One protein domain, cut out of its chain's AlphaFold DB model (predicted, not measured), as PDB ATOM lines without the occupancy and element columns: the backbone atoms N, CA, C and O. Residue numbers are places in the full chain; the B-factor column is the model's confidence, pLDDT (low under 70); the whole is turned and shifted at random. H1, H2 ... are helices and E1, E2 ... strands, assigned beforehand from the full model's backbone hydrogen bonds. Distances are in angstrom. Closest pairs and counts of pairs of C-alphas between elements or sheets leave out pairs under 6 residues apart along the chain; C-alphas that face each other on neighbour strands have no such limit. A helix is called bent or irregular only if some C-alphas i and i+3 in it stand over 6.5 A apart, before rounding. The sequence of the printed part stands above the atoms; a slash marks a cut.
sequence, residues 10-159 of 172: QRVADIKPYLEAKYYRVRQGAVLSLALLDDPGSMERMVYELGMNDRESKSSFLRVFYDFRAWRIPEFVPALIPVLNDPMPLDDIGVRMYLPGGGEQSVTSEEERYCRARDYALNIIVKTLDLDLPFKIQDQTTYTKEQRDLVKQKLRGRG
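AT A GLANCE: This is residues 10 to 159 of the 172 residues of an uncharacterized protein of Burkholderia lata (strain ATCC 17760 / DSM 23089 / LMG 22485 / NCIMB 9086 / R18194 / 383) (UniProt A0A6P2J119). Two groups of helices stand next to each other, with few contacts between them: a helical hairpin, H1 and H2, packs through H2 on H3 and H4, and beyond these come H5, H6 and H7, with H8 at the far end from H1. A tiny hairpin of two strands, E1 and E2, sits at H4 with E1 the nearer strand, and the long loop of residues 96 to 112 reaches out beyond it. The printed part has 150 residues, with eight named helices and two named strands in the order H1 H2 H3 H4 H5 H6 E1 E2 H7 H8; the sheet, E1 - E2, is antiparallel, and the class is mostly helix. The whole is compact, with a radius of gyration of the C-alphas of 15.7 A, and spans 45 by 41 by 31 A.

HOW THE PARTS SIT: H1, residues 10 to 20, and H2, residues 24 to 36, form a helical hairpin: they touch, closest at the C-alphas of Leu 19 and Arg 27, 4.6 A apart, and run opposite ways at a shallow tilt of 32 degrees, only just short of steep. With residues 31 to 35 alone, H2 touches H3, residues 42 to 51, at a steep tilt of 51 degrees; the closest C-alphas are those of Ala 35 and Ser 42, 4.8 A. H4, residues 55 to 67, touches H2 with residues 60 to 65 alone, closest at the C-alphas of Gln 28 and Phe 61, 6.2 A. H4 also touches H3 with residues 57 to 62 alone, closest at the C-alphas of Leu 50 and Lys 58, 5.7 A, at a steep tilt of 52 degrees. H5, residues 74 to 80, is close to H3 but not clearly touching it, with the C-alphas of Val 47 and Ala 79 closest at 6.4 A. H5 and H6, residues 82 to 85, meet only through their link. E1, residues 93 to 95, and E2, residues 113 to 115, are a hairpin of antiparallel strands; N 95 and O 113 are 3.1 A apart, and N 93 and O 115 3.3 A, both within hydrogen-bond range. The closest C-alphas of H4 and E1 are those of Ser 59 and Ile 93, 5.3 A. H7, residues 117 to 129, touches H5 at a shallow tilt of 21 degrees, opposite ways, closest at the C-alphas of Leu 80 and Ala 121, 5.9 A. With residues 117 to 122 alone H7 touches H6, closest at the C-alphas of Leu 84 and Arg 118, 4.2 A. H8, residues 145 to 157, only just touches H7, with 3 pairs of C-alphas within 8 A, the closest being Leu 122 and Arg 148 at 7.2 A. The helix packing is only just mostly crossed: of the 6 pairs of helices that touch and have a tilt, which leaves out H6 and H7 with H6 only four residues long, 2 are at a shallow tilt. H1 and H8 are apart. Every O i to N i+4 pair is within hydrogen-bond range in H2, H3, H4, H7 and H8; in H1 it is 3 of 7, with 6 of 8 O i to N i+3 pairs, in H5 1 of 3, with 3 of 4, and H6 is too short for an O i to N i+4 pair.

IN THESE COORDINATES: H1 begins at C-alpha 10, (242.477, 119.393, -26.366), and is 17.8 A long; it is only just irregular, C-alphas 14 and 17 being 6.8 A apart. H2 is 18.7 A long, H3 14.1 A and H4 18.3 A, and H4 begins at C-alpha 55, (264.789, 115.574, -1.113). H5 is irregular, C-alphas 75 and 78 being 7.0 A apart. H7 is 18.0 A long, and H8, 18.2 A, ends at C-alpha 157, (248.318, 88.899, -5.205).

THE WHOLE: The two C-alphas farthest apart are those of Gln 10 and Glu 146, 45.3 A. The printed part has no cut. The links E1 to E2, 17 residues, and H7 to H8, 15 residues, are long. The mean pLDDT of the printed part is 78.1, and it is under 70 at residue 53, residue 71, residues 89 to 115 and residues 139 to 140.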
ATOM      1  N   GLN A  10     242.628 118.004 -26.784       92.75
ATOM      2  CA  GLN A  10     242.477 119.393 -26.366       92.75
ATOM      3  C   GLN A  10     242.921 119.577 -24.911       92.75
ATOM      4  O   GLN A  10     243.675 120.501 -24.626       92.75
ATOM      5  N   ARG A  11     242.543 118.669 -24.001       92.19
ATOM      6  CA  ARG A  11     242.997 118.716 -22.599       92.19
ATOM      7  C   ARG A  11     244.519 118.619 -22.490       92.19
ATOM      8  O   ARG A  11     245.125 119.381 -21.743       92.19
ATOM      9  N   VAL A  12     245.145 117.727 -23.258       93.94
ATOM     10  CA  VAL A  12     246.608 117.605 -23.339       93.94
ATOM     11  C   VAL A  12     247.234 118.907 -23.842       93.94
ATOM     12  O   VAL A  12     248.182 119.404 -23.231       93.94
ATOM     13  N   ALA A  13     246.702 119.487 -24.924       95.06
ATOM     14  CA  ALA A  13     247.188 120.755 -25.469       95.06
ATOM     15  C   ALA A  13     247.066 121.910 -24.463       95.06
ATOM     16  O   ALA A  13     247.980 122.727 -24.363       95.06
ATOM     17  N   ASP A  14     245.987 121.939 -23.679       94.75
ATOM     18  CA  ASP A  14     245.754 122.950 -22.647       94.75
ATOM     19  C   ASP A  14     246.710 122.789 -21.450       94.75
ATOM     20  O   ASP A  14     247.097 123.779 -20.828       94.75
ATOM     21  N   ILE A  15     247.125 121.558 -21.127       94.00
ATOM     22  CA  ILE A  15     248.011 121.269 -19.987       94.00
ATOM     23  C   ILE A  15     249.492 121.483 -20.332       94.00
ATOM     24  O   ILE A  15     250.248 121.966 -19.487       94.00
ATOM     25  N   LYS A  16     249.931 121.159 -21.556       94.50
ATOM     26  CA  LYS A  16     251.354 121.209 -21.961       94.50
ATOM     27  C   LYS A  16     252.083 122.521 -21.623       94.50
ATOM     28  O   LYS A  16     253.198 122.434 -21.107       94.50
ATOM     29  N   PRO A  17     251.498 123.722 -21.809       95.75
ATOM     30  CA  PRO A  17     252.150 124.980 -21.436       95.75
ATOM     31  C   PRO A  17     252.532 125.078 -19.952       95.75
ATOM     32  O   PRO A  17     253.472 125.790 -19.599       95.75
ATOM     33  N   TYR A  18     251.833 124.362 -19.068       93.06
ATOM     34  CA  TYR A  18     252.091 124.390 -17.631       93.06
ATOM     35  C   TYR A  18     253.324 123.578 -17.212       93.06
ATOM     36  O   TYR A  18     253.792 123.762 -16.088       93.06
ATOM     37  N   LEU A  19     253.903 122.761 -18.102       91.06
ATOM     38  CA  LEU A  19     255.209 122.128 -17.868       91.06
ATOM     39  C   LEU A  19     256.331 123.166 -17.715       91.06
ATOM     40  O   LEU A  19     257.253 122.953 -16.937       91.06
ATOM     41  N   GLU A  20     256.198 124.324 -18.364       91.56
ATOM     42  CA  GLU A  20     257.154 125.439 -18.299       91.56
ATOM     43  C   GLU A  20     256.737 126.518 -17.281       91.56
ATOM     44  O   GLU A  20     257.301 127.615 -17.226       91.56
ATOM     45  N   ALA A  21     255.720 126.245 -16.456       90.06
ATOM     46  CA  ALA A  21     255.217 127.225 -15.503       90.06
ATOM     47  C   ALA A  21     256.309 127.658 -14.514       90.06
ATOM     48  O   ALA A  21     257.071 126.843 -13.994       90.06
ATOM     49  N   LYS A  22     256.334 128.952 -14.169       87.31
ATOM     50  CA  LYS A  22     257.280 129.509 -13.185       87.31
ATOM     51  C   LYS A  22     257.202 128.793 -11.830       87.31
ATOM     52  O   LYS A  22     258.222 128.590 -11.175       87.31
ATOM     53  N   TYR A  23     255.994 128.431 -11.406       82.44
ATOM     54  CA  TYR A  23     255.745 127.803 -10.113       82.44
ATOM     55  C   TYR A  23     255.917 126.284 -10.191       82.44
ATOM     56  O   TYR A  23     255.172 125.609 -10.896       82.44
ATOM     57  N   TYR A  24     256.840 125.742  -9.390       80.69
ATOM     58  CA  TYR A  24     257.152 124.308  -9.347       80.69
ATOM     59  C   TYR A  24     255.913 123.417  -9.160       80.69
ATOM     60  O   TYR A  24     255.721 122.467  -9.909       80.69
ATOM     61  N   ARG A  25     255.011 123.754  -8.223       76.62
ATOM     62  CA  ARG A  25     253.781 122.968  -7.987       76.62
ATOM     63  C   ARG A  25     252.869 122.886  -9.212       76.62
ATOM     64  O   ARG A  25     252.221 121.867  -9.414       76.62
ATOM     65  N   VAL A  26     252.825 123.946 -10.021       83.94
ATOM     66  CA  VAL A  26     252.024 123.982 -11.253       83.94
ATOM     67  C   VAL A  26     252.621 123.032 -12.289       83.94
ATOM     68  O   VAL A  26     251.876 122.266 -12.893       83.94
ATOM     69  N   ARG A  27     253.956 122.995 -12.407       88.69
ATOM     70  CA  ARG A  27     254.649 122.017 -13.258       88.69
ATOM     71  C   ARG A  27     254.346 120.584 -12.834       88.69
ATOM     72  O   ARG A  27     253.973 119.772 -13.670       88.69
ATOM     73  N   GLN A  28     254.414 120.288 -11.534       85.38
ATOM     74  CA  GLN A  28     254.126 118.937 -11.040       85.38
ATOM     75  C   GLN A  28     252.658 118.535 -11.224       85.38
ATOM     76  O   GLN A  28     252.371 117.402 -11.601       85.38
ATOM     77  N   GLY A  29     251.718 119.469 -11.050       85.44
ATOM     78  CA  GLY A  29     250.315 119.236 -11.400       85.44
ATOM     79  C   GLY A  29     250.124 118.920 -12.888       85.44
ATOM     80  O   GLY A  29     249.331 118.041 -13.228       85.44
ATOM     81  N   ALA A  30     250.879 119.581 -13.772       90.06
ATOM     82  CA  ALA A  30     250.868 119.299 -15.204       90.06
ATOM     83  C   ALA A  30     251.439 117.909 -15.525       90.06
ATOM     84  O   ALA A  30     250.797 117.165 -16.260       90.06
ATOM     85  N   VAL A  31     252.569 117.518 -14.919       90.50
ATOM     86  CA  VAL A  31     253.147 116.164 -15.057       90.50
ATOM     87  C   VAL A  31     252.119 115.094 -14.688       90.50
ATOM     88  O   VAL A  31     251.871 114.184 -15.477       90.50
ATOM     89  N   LEU A  32     251.459 115.235 -13.533       87.88
ATOM     90  CA  LEU A  32     250.417 114.297 -13.105       87.88
ATOM     91  C   LEU A  32     249.227 114.278 -14.061       87.88
ATOM     92  O   LEU A  32     248.741 113.214 -14.423       87.88
ATOM     93  N   SER A  33     248.748 115.448 -14.478       87.44
ATOM     94  CA  SER A  33     247.568 115.536 -15.341       87.44
ATOM     95  C   SER A  33     247.826 114.935 -16.723       87.44
ATOM     96  O   SER A  33     246.941 114.294 -17.275       87.44
ATOM     97  N   LEU A  34     249.037 115.089 -17.265       92.19
ATOM     98  CA  LEU A  34     249.440 114.441 -18.515       92.19
ATOM     99  C   LEU A  34     249.564 112.923 -18.352       92.19
ATOM    100  O   LEU A  34     249.091 112.194 -19.219       92.19
ATOM    101  N   ALA A  35     250.094 112.454 -17.218       90.00
ATOM    102  CA  ALA A  35     250.161 111.027 -16.898       90.00
ATOM    103  C   ALA A  35     248.771 110.383 -16.758       90.00
ATOM    104  O   ALA A  35     248.583 109.245 -17.179       90.00
ATOM    105  N   LEU A  36     247.771 111.114 -16.252       88.12
ATOM    106  CA  LEU A  36     246.370 110.661 -16.251       88.12
ATOM    107  C   LEU A  36     245.754 110.561 -17.646       88.12
ATOM    108  O   LEU A  36     244.810 109.799 -17.844       88.12
ATOM    109  N   LEU A  37     246.230 111.377 -18.582       90.19
ATOM    110  CA  LEU A  37     245.730 111.419 -19.952       90.19
ATOM    111  C   LEU A  37     246.513 110.492 -20.889       90.19
ATOM    112  O   LEU A  37     246.247 110.517 -22.088       90.19
ATOM    113  N   ASP A  38     247.445 109.696 -20.350       88.25
ATOM    114  CA  ASP A  38     248.324 108.799 -21.107       88.25
ATOM    115  C   ASP A  38     249.095 109.540 -22.223       88.25
ATOM    116  O   ASP A  38     249.323 109.019 -23.315       88.25
ATOM    117  N   ASP A  39     249.479 110.805 -21.973       92.94
ATOM    118  CA  ASP A  39     250.302 111.565 -22.924       92.94
ATOM    119  C   ASP A  39     251.687 110.896 -23.023       92.94
ATOM    120  O   ASP A  39     252.297 110.601 -21.988       92.94
ATOM    121  N   PRO A  40     252.220 110.652 -24.231       91.12
ATOM    122  CA  PRO A  40     253.488 109.946 -24.391       91.12
ATOM    123  C   PRO A  40     254.636 110.568 -23.581       91.12
ATOM    124  O   PRO A  40     254.893 111.767 -23.675       91.12
ATOM    125  N   GLY A  41     255.360 109.751 -22.806       87.56
ATOM    126  CA  GLY A  41     256.499 110.199 -21.991       87.56
ATOM    127  C   GLY A  41     256.130 110.754 -20.607       87.56
ATOM    128  O   GLY A  41     257.015 111.034 -19.793       87.56
ATOM    129  N   SER A  42     254.839 110.956 -20.323       88.50
ATOM    130  CA  SER A  42     254.386 111.584 -19.075       88.50
ATOM    131  C   SER A  42     254.547 110.673 -17.855       88.50
ATOM    132  O   SER A  42     254.932 111.151 -16.787       88.50
ATOM    133  N   MET A  43     254.336 109.362 -18.010       86.56
ATOM    134  CA  MET A  43     254.567 108.378 -16.950       86.56
ATOM    135  C   MET A  43     256.062 108.253 -16.632       86.56
ATOM    136  O   MET A  43     256.447 108.223 -15.466       86.56
ATOM    137  N   GLU A  44     256.927 108.258 -17.648       87.25
ATOM    138  CA  GLU A  44     258.381 108.268 -17.480       87.25
ATOM    139  C   GLU A  44     258.843 109.534 -16.758       87.25
ATOM    140  O   GLU A  44     259.671 109.459 -15.849       87.25
ATOM    141  N   ARG A  45     258.268 110.694 -17.103       87.38
ATOM    142  CA  ARG A  45     258.538 111.940 -16.380       87.38
ATOM    143  C   ARG A  45     258.085 111.849 -14.925       87.38
ATOM    144  O   ARG A  45     258.827 112.257 -14.041       87.38
ATOM    145  N   MET A  46     256.909 111.284 -14.669       86.81
ATOM    146  CA  MET A  46     256.392 111.069 -13.317       86.81
ATOM    147  C   MET A  46     257.333 110.189 -12.480       86.81
ATOM    148  O   MET A  46     257.632 110.496 -11.327       86.81
ATOM    149  N   VAL A  47     257.830 109.107 -13.082       84.88
ATOM    150  CA  VAL A  47     258.808 108.195 -12.483       84.88
ATOM    151  C   VAL A  47     260.132 108.901 -12.198       84.88
ATOM    152  O   VAL A  47     260.692 108.709 -11.120       84.88
ATOM    153  N   TYR A  48     260.613 109.740 -13.117       84.38
ATOM    154  CA  TYR A  48     261.815 110.548 -12.906       84.38
ATOM    155  C   TYR A  48     261.681 111.439 -11.663       84.38
ATOM    156  O   TYR A  48     262.536 111.378 -10.786       84.38
ATOM    157  N   GLU A  49     260.573 112.174 -11.513       82.69
ATOM    158  CA  GLU A  49     260.333 113.042 -10.343       82.69
ATOM    159  C   GLU A  49     260.307 112.247  -9.016       82.69
ATOM    160  O   GLU A  49     260.762 112.732  -7.978       82.69
ATOM    161  N   LEU A  50     259.833 110.995  -9.042       79.94
ATOM    162  CA  LEU A  50     259.862 110.076  -7.892       79.94
ATOM    163  C   LEU A  50     261.260 109.481  -7.620       79.94
ATOM    164  O   LEU A  50     261.570 109.121  -6.477       79.94
ATOM    165  N   GLY A  51     262.093 109.372  -8.655       77.38
ATOM    166  CA  GLY A  51     263.467 108.860  -8.617       77.38
ATOM    167  C   GLY A  51     264.534 109.901  -8.266       77.38
ATOM    168  O   GLY A  51     265.664 109.521  -7.958       77.38
ATOM    169  N   MET A  52     264.179 111.191  -8.249       75.88
ATOM    170  CA  MET A  52     265.088 112.291  -7.917       75.88
ATOM    171  C   MET A  52     265.801 112.076  -6.578       75.88
ATOM    172  O   MET A  52     265.182 111.743  -5.564       75.88
ATOM    173  N   ASN A  53     267.110 112.334  -6.563       69.19
ATOM    174  CA  ASN A  53     267.898 112.382  -5.328       69.19
ATOM    175  C   ASN A  53     267.554 113.584  -4.451       69.19
ATOM    176  O   ASN A  53     267.731 113.532  -3.231       69.19
ATOM    177  N   ASP A  54     267.111 114.674  -5.076       74.56
ATOM    178  CA  ASP A  54     266.779 115.887  -4.353       74.56
ATOM    179  C   ASP A  54     265.548 115.672  -3.467       74.56
ATOM    180  O   ASP A  54     264.426 115.413  -3.922       74.56
ATOM    181  N   ARG A  55     265.785 115.790  -2.160       71.62
ATOM    182  CA  ARG A  55     264.789 115.574  -1.113       71.62
ATOM    183  C   ARG A  55     263.590 116.499  -1.276       71.62
ATOM    184  O   ARG A  55     262.449 116.064  -1.107       71.62
ATOM    185  N   GLU A  56     263.852 117.776  -1.532       71.25
ATOM    186  CA  GLU A  56     262.824 118.811  -1.576       71.25
ATOM    187  C   GLU A  56     261.907 118.618  -2.788       71.25
ATOM    188  O   GLU A  56     260.679 118.690  -2.657       71.25
ATOM    189  N   SER A  57     262.483 118.274  -3.940       74.44
ATOM    190  CA  SER A  57     261.764 118.004  -5.185       74.44
ATOM    191  C   SER A  57     260.853 116.784  -5.062       74.44
ATOM    192  O   SER A  57     259.654 116.896  -5.346       74.44
ATOM    193  N   LYS A  58     261.369 115.658  -4.543       76.56
ATOM    194  CA  LYS A  58     260.579 114.431  -4.326       76.56
ATOM    195  C   LYS A  58     259.449 114.650  -3.314       76.56
ATOM    196  O   LYS A  58     258.310 114.242  -3.543       76.56
ATOM    197  N   SER A  59     259.743 115.334  -2.206       73.69
ATOM    198  CA  SER A  59     258.753 115.696  -1.181       73.69
ATOM    199  C   SER A  59     257.644 116.580  -1.760       73.69
ATOM    200  O   SER A  59     256.454 116.297  -1.599       73.69
ATOM    201  N   SER A  60     258.025 117.613  -2.513       74.75
ATOM    202  CA  SER A  60     257.085 118.520  -3.171       74.75
ATOM    203  C   SER A  60     256.206 117.795  -4.190       74.75
ATOM    204  O   SER A  60     255.015 118.089  -4.284       74.75
ATOM    205  N   PHE A  61     256.759 116.824  -4.917       77.94
ATOM    206  CA  PHE A  61     256.010 115.997  -5.857       77.94
ATOM    207  C   PHE A  61     254.962 115.117  -5.156       77.94
ATOM    208  O   PHE A  61     253.776 115.183  -5.483       77.94
ATOM    209  N   LEU A  62     255.366 114.358  -4.131       76.69
ATOM    210  CA  LEU A  62     254.458 113.517  -3.336       76.69
ATOM    211  C   LEU A  62     253.364 114.334  -2.642       76.69
ATOM    212  O   LEU A  62     252.224 113.885  -2.519       76.69
ATOM    213  N   ARG A  63     253.678 115.561  -2.225       74.44
ATOM    214  CA  ARG A  63     252.677 116.482  -1.693       74.44
ATOM    215  C   ARG A  63     251.653 116.886  -2.750       74.44
ATOM    216  O   ARG A  63     250.461 116.850  -2.479       74.44
ATOM    217  N   VAL A  64     252.093 117.264  -3.946       76.06
ATOM    218  CA  VAL A  64     251.175 117.602  -5.043       76.06
ATOM    219  C   VAL A  64     250.274 116.401  -5.364       76.06
ATOM    220  O   VAL A  64     249.063 116.553  -5.517       76.06
ATOM    221  N   PHE A  65     250.836 115.194  -5.336       76.31
ATOM    222  CA  PHE A  65     250.097 113.940  -5.467       76.31
ATOM    223  C   PHE A  65     248.992 113.779  -4.401       76.31
ATOM    224  O   PHE A  65     247.875 113.336  -4.700       76.31
ATOM    225  N   TYR A  66     249.264 114.194  -3.160       73.12
ATOM    226  CA  TYR A  66     248.255 114.276  -2.103       73.12
ATOM    227  C   TYR A  66     247.150 115.284  -2.410       73.12
ATOM    228  O   TYR A  66     245.967 114.946  -2.319       73.12
ATOM    229  N   ASP A  67     247.555 116.513  -2.741       72.19
ATOM    230  CA  ASP A  67     246.691 117.690  -2.845       72.19
ATOM    231  C   ASP A  67     245.665 117.495  -3.973       72.19
ATOM    232  O   ASP A  67     244.476 117.768  -3.795       72.19
ATOM    233  N   PHE A  68     246.090 116.896  -5.089       70.69
ATOM    234  CA  PHE A  68     245.208 116.515  -6.198       70.69
ATOM    235  C   PHE A  68     244.350 115.276  -5.923       70.69
ATOM    236  O   PHE A  68     243.542 114.882  -6.763       70.69
ATOM    237  N   ARG A  69     244.504 114.640  -4.756       71.50
ATOM    238  CA  ARG A  69     243.909 113.334  -4.441       71.50
ATOM    239  C   ARG A  69     244.229 112.280  -5.503       71.50
ATOM    240  O   ARG A  69     243.438 111.358  -5.696       71.50
ATOM    241  N   ALA A  70     245.393 112.388  -6.146       72.19
ATOM    242  CA  ALA A  70     245.862 111.440  -7.155       72.19
ATOM    243  C   ALA A  70     245.983 110.022  -6.571       72.19
ATOM    244  O   ALA A  70     245.777 109.034  -7.261       72.19
ATOM    245  N   TRP A  71     246.160 109.913  -5.253       69.62
ATOM    246  CA  TRP A  71     246.047 108.663  -4.505       69.62
ATOM    247  C   TRP A  71     244.680 107.972  -4.594       69.62
ATOM    248  O   TRP A  71     244.560 106.842  -4.159       69.62
ATOM    249  N   ARG A  72     243.618 108.592  -5.108       70.81
ATOM    250  CA  ARG A  72     242.342 107.896  -5.359       70.81
ATOM    251  C   ARG A  72     242.286 107.240  -6.734       70.81
ATOM    252  O   ARG A  72     241.273 106.629  -7.051       70.81
ATOM    253  N   ILE A  73     243.341 107.394  -7.527       80.94
ATOM    254  CA  ILE A  73     243.409 106.979  -8.921       80.94
ATOM    255  C   ILE A  73     244.291 105.719  -8.998       80.94
ATOM    256  O   ILE A  73     245.505 105.813  -8.785       80.94
ATOM    257  N   PRO A  74     243.707 104.526  -9.227       81.56
ATOM    258  CA  PRO A  74     244.444 103.259  -9.248       81.56
ATOM    259  C   PRO A  74     245.589 103.194 -10.268       81.56
ATOM    260  O   PRO A  74     246.561 102.473 -10.045       81.56
ATOM    261  N   GLU A  75     245.502 103.956 -11.356       84.62
ATOM    262  CA  GLU A  75     246.457 104.017 -12.468       84.62
ATOM    263  C   GLU A  75     247.856 104.450 -12.021       84.62
ATOM    264  O   GLU A  75     248.853 104.064 -12.625       84.62
ATOM    265  N   PHE A  76     247.954 105.196 -10.923       84.19
ATOM    266  CA  PHE A  76     249.233 105.642 -10.383       84.19
ATOM    267  C   PHE A  76     249.847 104.712  -9.341       84.19
ATOM    268  O   PHE A  76     251.005 104.895  -8.963       84.19
ATOM    269  N   VAL A  77     249.112 103.695  -8.881       86.25
ATOM    270  CA  VAL A  77     249.636 102.716  -7.920       86.25
ATOM    271  C   VAL A  77     250.952 102.094  -8.390       86.25
ATOM    272  O   VAL A  77     251.879 102.086  -7.579       86.25
ATOM    273  N   PRO A  78     251.103 101.622  -9.649       86.62
ATOM    274  CA  PRO A  78     252.354 101.020 -10.111       86.62
ATOM    275  C   PRO A  78     253.572 101.921  -9.898       86.62
ATOM    276  O   PRO A  78     254.629 101.433  -9.503       86.62
ATOM    277  N   ALA A  79     253.411 103.233 -10.082       84.69
ATOM    278  CA  ALA A  79     254.495 104.188  -9.918       84.69
ATOM    279  C   ALA A  79     254.864 104.461  -8.448       84.69
ATOM    280  O   ALA A  79     255.934 104.967  -8.139       84.69
ATOM    281  N   LEU A  80     254.002 104.113  -7.497       86.06
ATOM    282  CA  LEU A  80     254.303 104.267  -6.071       86.06
ATOM    283  C   LEU A  80     254.962 103.023  -5.470       86.06
ATOM    284  O   LEU A  80     255.536 103.096  -4.384       86.06
ATOM    285  N   ILE A  81     254.911 101.881  -6.160       88.69
ATOM    286  CA  ILE A  81     255.453 100.615  -5.652       88.69
ATOM    287  C   ILE A  81     256.964 100.702  -5.383       88.69
ATOM    288  O   ILE A  81     257.366 100.318  -4.283       88.69
ATOM    289  N   PRO A  82     257.814 101.234  -6.287       85.81
ATOM    290  CA  PRO A  82     259.251 101.320  -6.020       85.81
ATOM    291  C   PRO A  82     259.586 102.273  -4.861       85.81
ATOM    292  O   PRO A  82     260.575 102.070  -4.160       85.81
ATOM    293  N   VAL A  83     258.723 103.259  -4.577       85.50
ATOM    294  CA  VAL A  83     258.873 104.177  -3.433       85.50
ATOM    295  C   VAL A  83     258.764 103.438  -2.092       85.50
ATOM    296  O   VAL A  83     259.361 103.862  -1.106       85.50
ATOM    297  N   LEU A  84     258.083 102.283  -2.027       87.69
ATOM    298  CA  LEU A  84     258.039 101.448  -0.814       87.69
ATOM    299  C   LEU A  84     259.429 100.951  -0.379       87.69
ATOM    300  O   LEU A  84     259.628 100.631   0.798       87.69
ATOM    301  N   ASN A  85     260.379 100.892  -1.316       84.75
ATOM    302  CA  ASN A  85     261.767 100.491  -1.085       84.75
ATOM    303  C   ASN A  85     262.714 101.671  -0.919       84.75
ATOM    304  O   ASN A  85     263.913 101.443  -0.766       84.75
ATOM    305  N   ASP A  86     262.205 102.903  -0.960       79.81
ATOM    306  CA  ASP A  86     263.046 104.089  -0.901       79.81
ATOM    307  C   ASP A  86     263.938 104.027   0.363       79.81
ATOM    308  O   ASP A  86     263.427 103.895   1.493       79.81
ATOM    309  N   PRO A  87     265.277 104.018   0.185       73.25
ATOM    310  CA  PRO A  87     266.214 103.862   1.283       73.25
ATOM    311  C   PRO A  87     266.384 105.161   2.064       73.25
ATOM    312  O   PRO A  87     266.942 105.111   3.160       73.25
ATOM    313  N   MET A  88     265.921 106.303   1.536       70.44
ATOM    314  CA  MET A  88     266.116 107.598   2.162       70.44
ATOM    315  C   MET A  88     265.363 107.636   3.506       70.44
ATOM    316  O   MET A  88     264.128 107.565   3.553       70.44
ATOM    317  N   PRO A  89     266.083 107.754   4.636       61.78
ATOM    318  CA  PRO A  89     265.489 107.855   5.958       61.78
ATOM    319  C   PRO A  89     265.072 109.309   6.179       61.78
ATOM    320  O   PRO A  89     265.718 110.038   6.920       61.78
ATOM    321  N   LEU A  90     264.059 109.786   5.461       54.03
ATOM    322  CA  LEU A  90     263.714 111.203   5.530       54.03
ATOM    323  C   LEU A  90     262.633 111.440   6.565       54.03
ATOM    324  O   LEU A  90     261.462 111.151   6.337       54.03
ATOM    325  N   ASP A  91     263.048 112.070   7.651       47.97
ATOM    326  CA  ASP A  91     262.183 112.756   8.597       47.97
ATOM    327  C   ASP A  91     261.737 114.128   8.048       47.97
ATOM    328  O   ASP A  91     261.595 115.027   8.846       47.97
ATOM    329  N   ASP A  92     261.520 114.340   6.726       50.16
ATOM    330  CA  ASP A  92     261.028 115.658   6.231       50.16
ATOM    331  C   ASP A  92     260.096 115.648   4.984       50.16
ATOM    332  O   ASP A  92     260.277 116.457   4.073       50.16
ATOM    333  N   ILE A  93     259.079 114.779   4.862       54.66
ATOM    334  CA  ILE A  93     257.936 115.145   3.985       54.66
ATOM    335  C   ILE A  93     257.005 116.019   4.802       54.66
ATOM    336  O   ILE A  93     256.151 115.472   5.487       54.66
ATOM    337  N   GLY A  94     257.175 117.343   4.745       53.56
ATOM    338  CA  GLY A  94     256.249 118.314   5.326       53.56
ATOM    339  C   GLY A  94     254.901 118.263   4.607       53.56
ATOM    340  O   GLY A  94     254.628 119.045   3.689       53.56
ATOM    341  N   VAL A  95     254.042 117.319   4.996       55.94
ATOM    342  CA  VAL A  95     252.655 117.288   4.527       55.94
ATOM    343  C   VAL A  95     251.954 118.457   5.211       55.94
ATOM    344  O   VAL A  95     251.560 118.356   6.375       55.94
ATOM    345  N   ARG A  96     251.829 119.599   4.521       53.41
ATOM    346  CA  ARG A  96     251.042 120.721   5.052       53.41
ATOM    347  C   ARG A  96     249.614 120.238   5.258       53.41
ATOM    348  O   ARG A  96     248.953 119.799   4.317       53.41
ATOM    349  N   MET A  97     249.140 120.318   6.493       46.91
ATOM    350  CA  MET A  97     247.730 120.114   6.768       46.91
ATOM    351  C   MET A  97     246.934 121.270   6.171       46.91
ATOM    352  O   MET A  97     247.130 122.425   6.541       46.91
ATOM    353  N   TYR A  98     246.001 120.952   5.277       49.25
ATOM    354  CA  TYR A  98     244.907 121.862   4.971       49.25
ATOM    355  C   TYR A  98     243.908 121.810   6.121       49.25
ATOM    356  O   TYR A  98     243.371 120.745   6.438       49.25
ATOM    357  N   LEU A  99     243.665 122.958   6.753       44.62
ATOM    358  CA  LEU A  99     242.633 123.063   7.775       44.62
ATOM    359  C   LEU A  99     241.253 122.773   7.155       44.62
ATOM    360  O   LEU A  99     241.007 123.145   5.998       44.62
ATOM    361  N   PRO A 100     240.325 122.160   7.914       36.84
ATOM    362  CA  PRO A 100     238.932 122.053   7.508       36.84
ATOM    363  C   PRO A 100     238.333 123.467   7.450       36.84
ATOM    364  O   PRO A 100     237.904 124.018   8.458       36.84
ATOM    365  N   GLY A 101     238.397 124.094   6.274       44.50
ATOM    366  CA  GLY A 101     238.079 125.512   6.070       44.50
ATOM    367  C   GLY A 101     238.802 126.166   4.885       44.50
ATOM    368  O   GLY A 101     238.428 127.263   4.488       44.50
ATOM    369  N   GLY A 102     239.799 125.501   4.284       39.53
ATOM    370  CA  GLY A 102     240.400 125.931   3.011       39.53
ATOM    371  C   GLY A 102     241.487 127.008   3.109       39.53
ATOM    372  O   GLY A 102     241.975 127.461   2.078       39.53
ATOM    373  N   GLY A 103     241.901 127.402   4.316       40.47
ATOM    374  CA  GLY A 103     243.083 128.245   4.512       40.47
ATOM    375  C   GLY A 103     244.379 127.427   4.480       40.47
ATOM    376  O   GLY A 103     244.483 126.421   5.186       40.47
ATOM    377  N   GLU A 104     245.378 127.866   3.703       42.62
ATOM    378  CA  GLU A 104     246.780 127.499   3.952       42.62
ATOM    379  C   GLU A 104     247.223 128.277   5.196       42.62
ATOM    380  O   GLU A 104     247.440 129.487   5.129       42.62
ATOM    381  N   GLN A 105     247.337 127.616   6.348       43.41
ATOM    382  CA  GLN A 105     248.115 128.201   7.434       43.41
ATOM    383  C   GLN A 105     249.593 128.019   7.077       43.41
ATOM    384  O   GLN A 105     250.001 126.952   6.615       43.41
ATOM    385  N   SER A 106     250.392 129.071   7.248       44.09
ATOM    386  CA  SER A 106     251.848 128.964   7.314       44.09
ATOM    387  C   SER A 106     252.175 128.161   8.565       44.09
ATOM    388  O   SER A 106     252.340 128.719   9.644       44.09
ATOM    389  N   VAL A 107     252.139 126.845   8.416       47.12
ATOM    390  CA  VAL A 107     252.478 125.878   9.445       47.12
ATOM    391  C   VAL A 107     253.937 126.153   9.811       47.12
ATOM    392  O   VAL A 107     254.796 126.142   8.927       47.12
ATOM    393  N   THR A 108     254.221 126.536  11.053       46.19
ATOM    394  CA  THR A 108     255.607 126.749  11.496       46.19
ATOM    395  C   THR A 108     256.398 125.448  11.301       46.19
ATOM    396  O   THR A 108     255.813 124.369  11.230       46.19
ATOM    397  N   SER A 109     257.730 125.501  11.228       46.72
ATOM    398  CA  SER A 109     258.572 124.296  11.073       46.72
ATOM    399  C   SER A 109     258.374 123.241  12.180       46.72
ATOM    400  O   SER A 109     258.800 122.103  12.022       46.72
ATOM    401  N   GLU A 110     257.735 123.612  13.296       41.19
ATOM    402  CA  GLU A 110     257.345 122.719  14.397       41.19
ATOM    403  C   GLU A 110     256.002 122.001  14.162       41.19
ATOM    404  O   GLU A 110     255.738 120.961  14.763       41.19
ATOM    405  N   GLU A 111     255.150 122.531  13.287       43.28
ATOM    406  CA  GLU A 111     253.847 121.961  12.940       43.28
ATOM    407  C   GLU A 111     253.874 121.230  11.575       43.28
ATOM    408  O   GLU A 111     252.913 120.532  11.220       43.28
ATOM    409  N   GLU A 112     254.958 121.370  10.793       51.47
ATOM    410  CA  GLU A 112     255.186 120.583   9.580       51.47
ATOM    411  C   GLU A 112     255.323 119.103   9.959       51.47
ATOM    412  O   GLU A 112     256.206 118.674  10.699       51.47
ATOM    413  N   ARG A 113     254.366 118.299   9.493       57.88
ATOM    414  CA  ARG A 113     254.286 116.882   9.837       57.88
ATOM    415  C   ARG A 113     255.166 116.097   8.899       57.88
ATOM    416  O   ARG A 113     254.823 115.985   7.729       57.88
ATOM    417  N   TYR A 114     256.225 115.509   9.432       63.59
ATOM    418  CA  TYR A 114     257.177 114.745   8.650       63.59
ATOM    419  C   TYR A 114     256.827 113.252   8.570       63.59
ATOM    420  O   TYR A 114     256.545 112.602   9.577       63.59
ATOM    421  N   CYS A 115     256.839 112.692   7.358       67.56
ATOM    422  CA  CYS A 115     256.765 111.248   7.127       67.56
ATOM    423  C   CYS A 115     257.795 110.802   6.083       67.56
ATOM    424  O   CYS A 115     258.253 111.600   5.268       67.56
ATOM    425  N   ARG A 116     258.162 109.518   6.101       75.75
ATOM    426  CA  ARG A 116     259.074 108.951   5.099       75.75
ATOM    427  C   ARG A 116     258.314 108.695   3.803       75.75
ATOM    428  O   ARG A 116     257.180 108.220   3.847       75.75
ATOM    429  N   ALA A 117     258.964 108.897   2.656       77.25
ATOM    430  CA  ALA A 117     258.370 108.671   1.332       77.25
ATOM    431  C   ALA A 117     257.724 107.289   1.194       77.25
ATOM    432  O   ALA A 117     256.590 107.180   0.738       77.25
ATOM    433  N   ARG A 118     258.397 106.243   1.683       83.69
ATOM    434  CA  ARG A 118     257.866 104.873   1.690       83.69
ATOM    435  C   ARG A 118     256.624 104.683   2.561       83.69
ATOM    436  O   ARG A 118     255.740 103.921   2.188       83.69
ATOM    437  N   ASP A 119     256.549 105.358   3.708       82.81
ATOM    438  CA  ASP A 119     255.405 105.252   4.623       82.81
ATOM    439  C   ASP A 119     254.212 106.032   4.057       82.81
ATOM    440  O   ASP A 119     253.067 105.583   4.109       82.81
ATOM    441  N   TYR A 120     254.500 107.169   3.426       80.38
ATOM    442  CA  TYR A 120     253.529 107.969   2.702       80.38
ATOM    443  C   TYR A 120     252.959 107.233   1.477       80.38
ATOM    444  O   TYR A 120     251.741 107.135   1.321       80.38
ATOM    445  N   ALA A 121     253.827 106.639   0.653       83.62
ATOM    446  CA  ALA A 121     253.437 105.805  -0.481       83.62
ATOM    447  C   ALA A 121     252.620 104.587  -0.030       83.62
ATOM    448  O   ALA A 121     251.606 104.275  -0.650       83.62
ATOM    449  N   LEU A 122     252.995 103.940   1.082       89.56
ATOM    450  CA  LEU A 122     252.209 102.853   1.667       89.56
ATOM    451  C   LEU A 122     250.803 103.326   2.036       89.56
ATOM    452  O   LEU A 122     249.828 102.694   1.634       89.56
ATOM    453  N   ASN A 123     250.686 104.445   2.756       84.12
ATOM    454  CA  ASN A 123     249.391 105.014   3.135       84.12
ATOM    455  C   ASN A 123     248.510 105.282   1.917       84.12
ATOM    456  O   ASN A 123     247.320 104.972   1.951       84.12
ATOM    457  N   ILE A 124     249.093 105.847   0.858       83.00
ATOM    458  CA  ILE A 124     248.401 106.067  -0.407       83.00
ATOM    459  C   ILE A 124     247.915 104.737  -0.966       83.00
ATOM    460  O   ILE A 124     246.709 104.551  -1.054       83.00
ATOM    461  N   ILE A 125     248.823 103.808  -1.268       87.44
ATOM    462  CA  ILE A 125     248.511 102.542  -1.941       87.44
ATOM    463  C   ILE A 125     247.409 101.784  -1.204       87.44
ATOM    464  O   ILE A 125     246.458 101.305  -1.820       87.44
ATOM    465  N   VAL A 126     247.519 101.687   0.122       88.56
ATOM    466  CA  VAL A 126     246.538 100.970   0.935       88.56
ATOM    467  C   VAL A 126     245.168 101.633   0.862       88.56
ATOM    468  O   VAL A 126     244.176 100.927   0.706       88.56
ATOM    469  N   LYS A 127     245.105 102.970   0.934       84.56
ATOM    470  CA  LYS A 127     243.849 103.724   0.831       84.56
ATOM    471  C   LYS A 127     243.272 103.692  -0.593       84.56
ATOM    472  O   LYS A 127     242.057 103.625  -0.729       84.56
ATOM    473  N   THR A 128     244.104 103.729  -1.640       84.94
ATOM    474  CA  THR A 128     243.674 103.637  -3.051       84.94
ATOM    475  C   THR A 128     243.019 102.300  -3.342       84.94
ATOM    476  O   THR A 128     241.988 102.228  -4.002       84.94
ATOM    477  N   LEU A 129     243.664 101.231  -2.878       88.31
ATOM    478  CA  LEU A 129     243.300  99.865  -3.215       88.31
ATOM    479  C   LEU A 129     242.364  99.220  -2.195       88.31
ATOM    480  O   LEU A 129     241.935  98.090  -2.427       88.31
ATOM    481  N   ASP A 130     242.085  99.887  -1.078       87.88
ATOM    482  CA  ASP A 130     241.349  99.319   0.051       87.88
ATOM    483  C   ASP A 130     241.939  97.951   0.452       87.88
ATOM    484  O   ASP A 130     241.315  96.891   0.329       87.88
ATOM    485  N   LEU A 131     243.241  97.938   0.780       89.38
ATOM    486  CA  LEU A 131     243.918  96.700   1.177       89.38
ATOM    487  C   LEU A 131     243.506  96.312   2.599       89.38
ATOM    488  O   LEU A 131     243.748  97.055   3.547       89.38
ATOM    489  N   ASP A 132     242.980  95.099   2.746       89.81
ATOM    490  CA  ASP A 132     242.722  94.494   4.050       89.81
ATOM    491  C   ASP A 132     244.041  94.100   4.737       89.81
ATOM    492  O   ASP A 132     244.775  93.211   4.266       89.81
ATOM    493  N   LEU A 133     244.350  94.798   5.834       91.50
ATOM    494  CA  LEU A 133     245.591  94.686   6.593       91.50
ATOM    495  C   LEU A 133     245.309  94.474   8.087       91.50
ATOM    496  O   LEU A 133     244.418  95.109   8.650       91.50
ATOM    497  N   PRO A 134     246.130  93.667   8.783       92.19
ATOM    498  CA  PRO A 134     245.971  93.382  10.209       92.19
ATOM    499  C   PRO A 134     246.440  94.534  11.117       92.19
ATOM    500  O   PRO A 134     246.577  94.361  12.327       92.19
ATOM    501  N   PHE A 135     246.736  95.703  10.550       89.12
ATOM    502  CA  PHE A 135     247.183  96.887  11.272       89.12
ATOM    503  C   PHE A 135     246.456  98.125  10.758       89.12
ATOM    504  O   PHE A 135     246.038  98.197   9.605       89.12
ATOM    505  N   LYS A 136     246.312  99.122  11.633       84.19
ATOM    506  CA  LYS A 136     245.668 100.383  11.270       84.19
ATOM    507  C   LYS A 136     246.615 101.230  10.432       84.19
ATOM    508  O   LYS A 136     247.761 101.444  10.820       84.19
ATOM    509  N   ILE A 137     246.093 101.758   9.333       82.00
ATOM    510  CA  ILE A 137     246.745 102.821   8.579       82.00
ATOM    511  C   ILE A 137     246.517 104.133   9.303       82.00
ATOM    512  O   ILE A 137     245.378 104.516   9.579       82.00
ATOM    513  N   GLN A 138     247.607 104.814   9.617       71.12
ATOM    514  CA  GLN A 138     247.581 106.107  10.273       71.12
ATOM    515  C   GLN A 138     248.533 107.046   9.550       71.12
ATOM    516  O   GLN A 138     249.603 106.661   9.064       71.12
ATOM    517  N   ASP A 139     248.128 108.305   9.473       64.12
ATOM    518  CA  ASP A 139     249.050 109.347   9.060       64.12
ATOM    519  C   ASP A 139     250.140 109.450  10.145       64.12
ATOM    520  O   ASP A 139     249.865 109.242  11.326       64.12
ATOM    521  N   GLN A 140     251.385 109.731   9.752       62.56
ATOM    522  CA  GLN A 140     252.525 109.872  10.678       62.56
ATOM    523  C   GLN A 140     252.950 108.582  11.409       62.56
ATOM    524  O   GLN A 140     253.536 108.638  12.488       62.56
ATOM    525  N   THR A 141     252.695 107.411  10.822       73.00
ATOM    526  CA  THR A 141     253.230 106.133  11.317       73.00
ATOM    527  C   THR A 141     254.430 105.696  10.492       73.00
ATOM    528  O   THR A 141     254.376 105.683   9.265       73.00
ATOM    529  N   THR A 142     255.511 105.308  11.171       81.81
ATOM    530  CA  THR A 142     256.594 104.556  10.531       81.81
ATOM    531  C   THR A 142     256.204 103.090  10.495       81.81
ATOM    532  O   THR A 142     256.057 102.469  11.551       81.81
ATOM    533  N   TYR A 143     256.068 102.522   9.300       85.12
ATOM    534  CA  TYR A 143     255.757 101.105   9.166       85.12
ATOM    535  C   TYR A 143     257.029 100.264   9.257       85.12
ATOM    536  O   TYR A 143     258.117 100.671   8.828       85.12
ATOM    537  N   THR A 144     256.920  99.064   9.816       88.81
ATOM    538  CA  THR A 144     258.033  98.114   9.844       88.81
ATOM    539  C   THR A 144     258.302  97.559   8.445       88.81
ATOM    540  O   THR A 144     257.521  97.747   7.506       88.81
ATOM    541  N   LYS A 145     259.436  96.873   8.278       88.50
ATOM    542  CA  LYS A 145     259.740  96.202   7.012       88.50
ATOM    543  C   LYS A 145     258.696  95.126   6.707       88.50
ATOM    544  O   LYS A 145     258.203  95.071   5.591       88.50
ATOM    545  N   GLU A 146     258.296  94.362   7.713       91.50
ATOM    546  CA  GLU A 146     257.309  93.286   7.609       91.50
ATOM    547  C   GLU A 146     255.941  93.826   7.176       91.50
ATOM    548  O   GLU A 146     255.271  93.225   6.341       91.50
ATOM    549  N   GLN A 147     255.541  94.995   7.688       93.31
ATOM    550  CA  GLN A 147     254.309  95.666   7.263       93.31
ATOM    551  C   GLN A 147     254.372  96.101   5.793       93.31
ATOM    552  O   GLN A 147     253.407  95.895   5.053       93.31
ATOM    553  N   ARG A 148     255.507  96.655   5.341       91.69
ATOM    554  CA  ARG A 148     255.710  96.990   3.921       91.69
ATOM    555  C   ARG A 148     255.726  95.742   3.040       91.69
ATOM    556  O   ARG A 148     255.094  95.734   1.985       91.69
ATOM    557  N   ASP A 149     256.390  94.681   3.478       92.69
ATOM    558  CA  ASP A 149     256.479  93.423   2.739       92.69
ATOM    559  C   ASP A 149     255.113  92.721   2.646       92.69
ATOM    560  O   ASP A 149     254.789  92.146   1.605       92.69
ATOM    561  N   LEU A 150     254.251  92.854   3.662       95.12
ATOM    562  CA  LEU A 150     252.858  92.405   3.585       95.12
ATOM    563  C   LEU A 150     252.065  93.179   2.523       95.12
ATOM    564  O   LEU A 150     251.343  92.573   1.730       95.12
ATOM    565  N   VAL A 151     252.211  94.507   2.464       94.19
ATOM    566  CA  VAL A 151     251.567  95.328   1.421       94.19
ATOM    567  C   VAL A 151     252.046  94.905   0.033       94.19
ATOM    568  O   VAL A 151     251.225  94.663  -0.850       94.19
ATOM    569  N   LYS A 152     253.354  94.702  -0.150       93.81
ATOM    570  CA  LYS A 152     253.926  94.150  -1.388       93.81
ATOM    571  C   LYS A 152     253.356  92.781  -1.747       93.81
ATOM    572  O   LYS A 152     253.043  92.530  -2.908       93.81
ATOM    573  N   GLN A 153     253.196  91.884  -0.777       94.81
ATOM    574  CA  GLN A 153     252.593  90.573  -1.007       94.81
ATOM    575  C   GLN A 153     251.143  90.705  -1.495       94.81
ATOM    576  O   GLN A 153     250.757  90.039  -2.456       94.81
ATOM    577  N   LYS A 154     250.350  91.587  -0.875       94.56
ATOM    578  CA  LYS A 154     248.970  91.874  -1.298       94.56
ATOM    579  C   LYS A 154     248.925  92.466  -2.710       94.56
ATOM    580  O   LYS A 154     248.082  92.055  -3.501       94.56
ATOM    581  N   LEU A 155     249.852  93.367  -3.045       93.88
ATOM    582  CA  LEU A 155     250.003  93.930  -4.391       93.88
ATOM    583  C   LEU A 155     250.306  92.847  -5.435       93.88
ATOM    584  O   LEU A 155     249.610  92.773  -6.447       93.88
ATOM    585  N   ARG A 156     251.267  91.952  -5.161       94.06
ATOM    586  CA  ARG A 156     251.563  90.794  -6.030       94.06
ATOM    587  C   ARG A 156     250.327  89.913  -6.225       94.06
ATOM    588  O   ARG A 156     250.020  89.527  -7.346       94.06
ATOM    589  N   GLY A 157     249.575  89.654  -5.151       93.50
ATOM    590  CA  GLY A 157     248.318  88.899  -5.205       93.50
ATOM    591  C   GLY A 157     247.219  89.553  -6.051       93.50
ATOM    592  O   GLY A 157     246.315  88.862  -6.507       93.50
ATOM    593  N   ARG A 158     247.306  90.866  -6.296       91.81
ATOM    594  CA  ARG A 158     246.417  91.623  -7.192       91.81
ATOM    595  C   ARG A 158     246.972  91.791  -8.614       91.81
ATOM    596  O   ARG A 158     246.366  92.498  -9.408       91.81
ATOM    597  N   GLY A 159     248.096  91.151  -8.941       92.38
ATOM    598  CA  GLY A 159     248.698  91.186 -10.277       92.38
ATOM    599  C   GLY A 159     249.640  92.365 -10.536       92.38
ATOM    600  O   GLY A 159     250.079  92.539 -11.668       92.38
TER     601      GLY A 159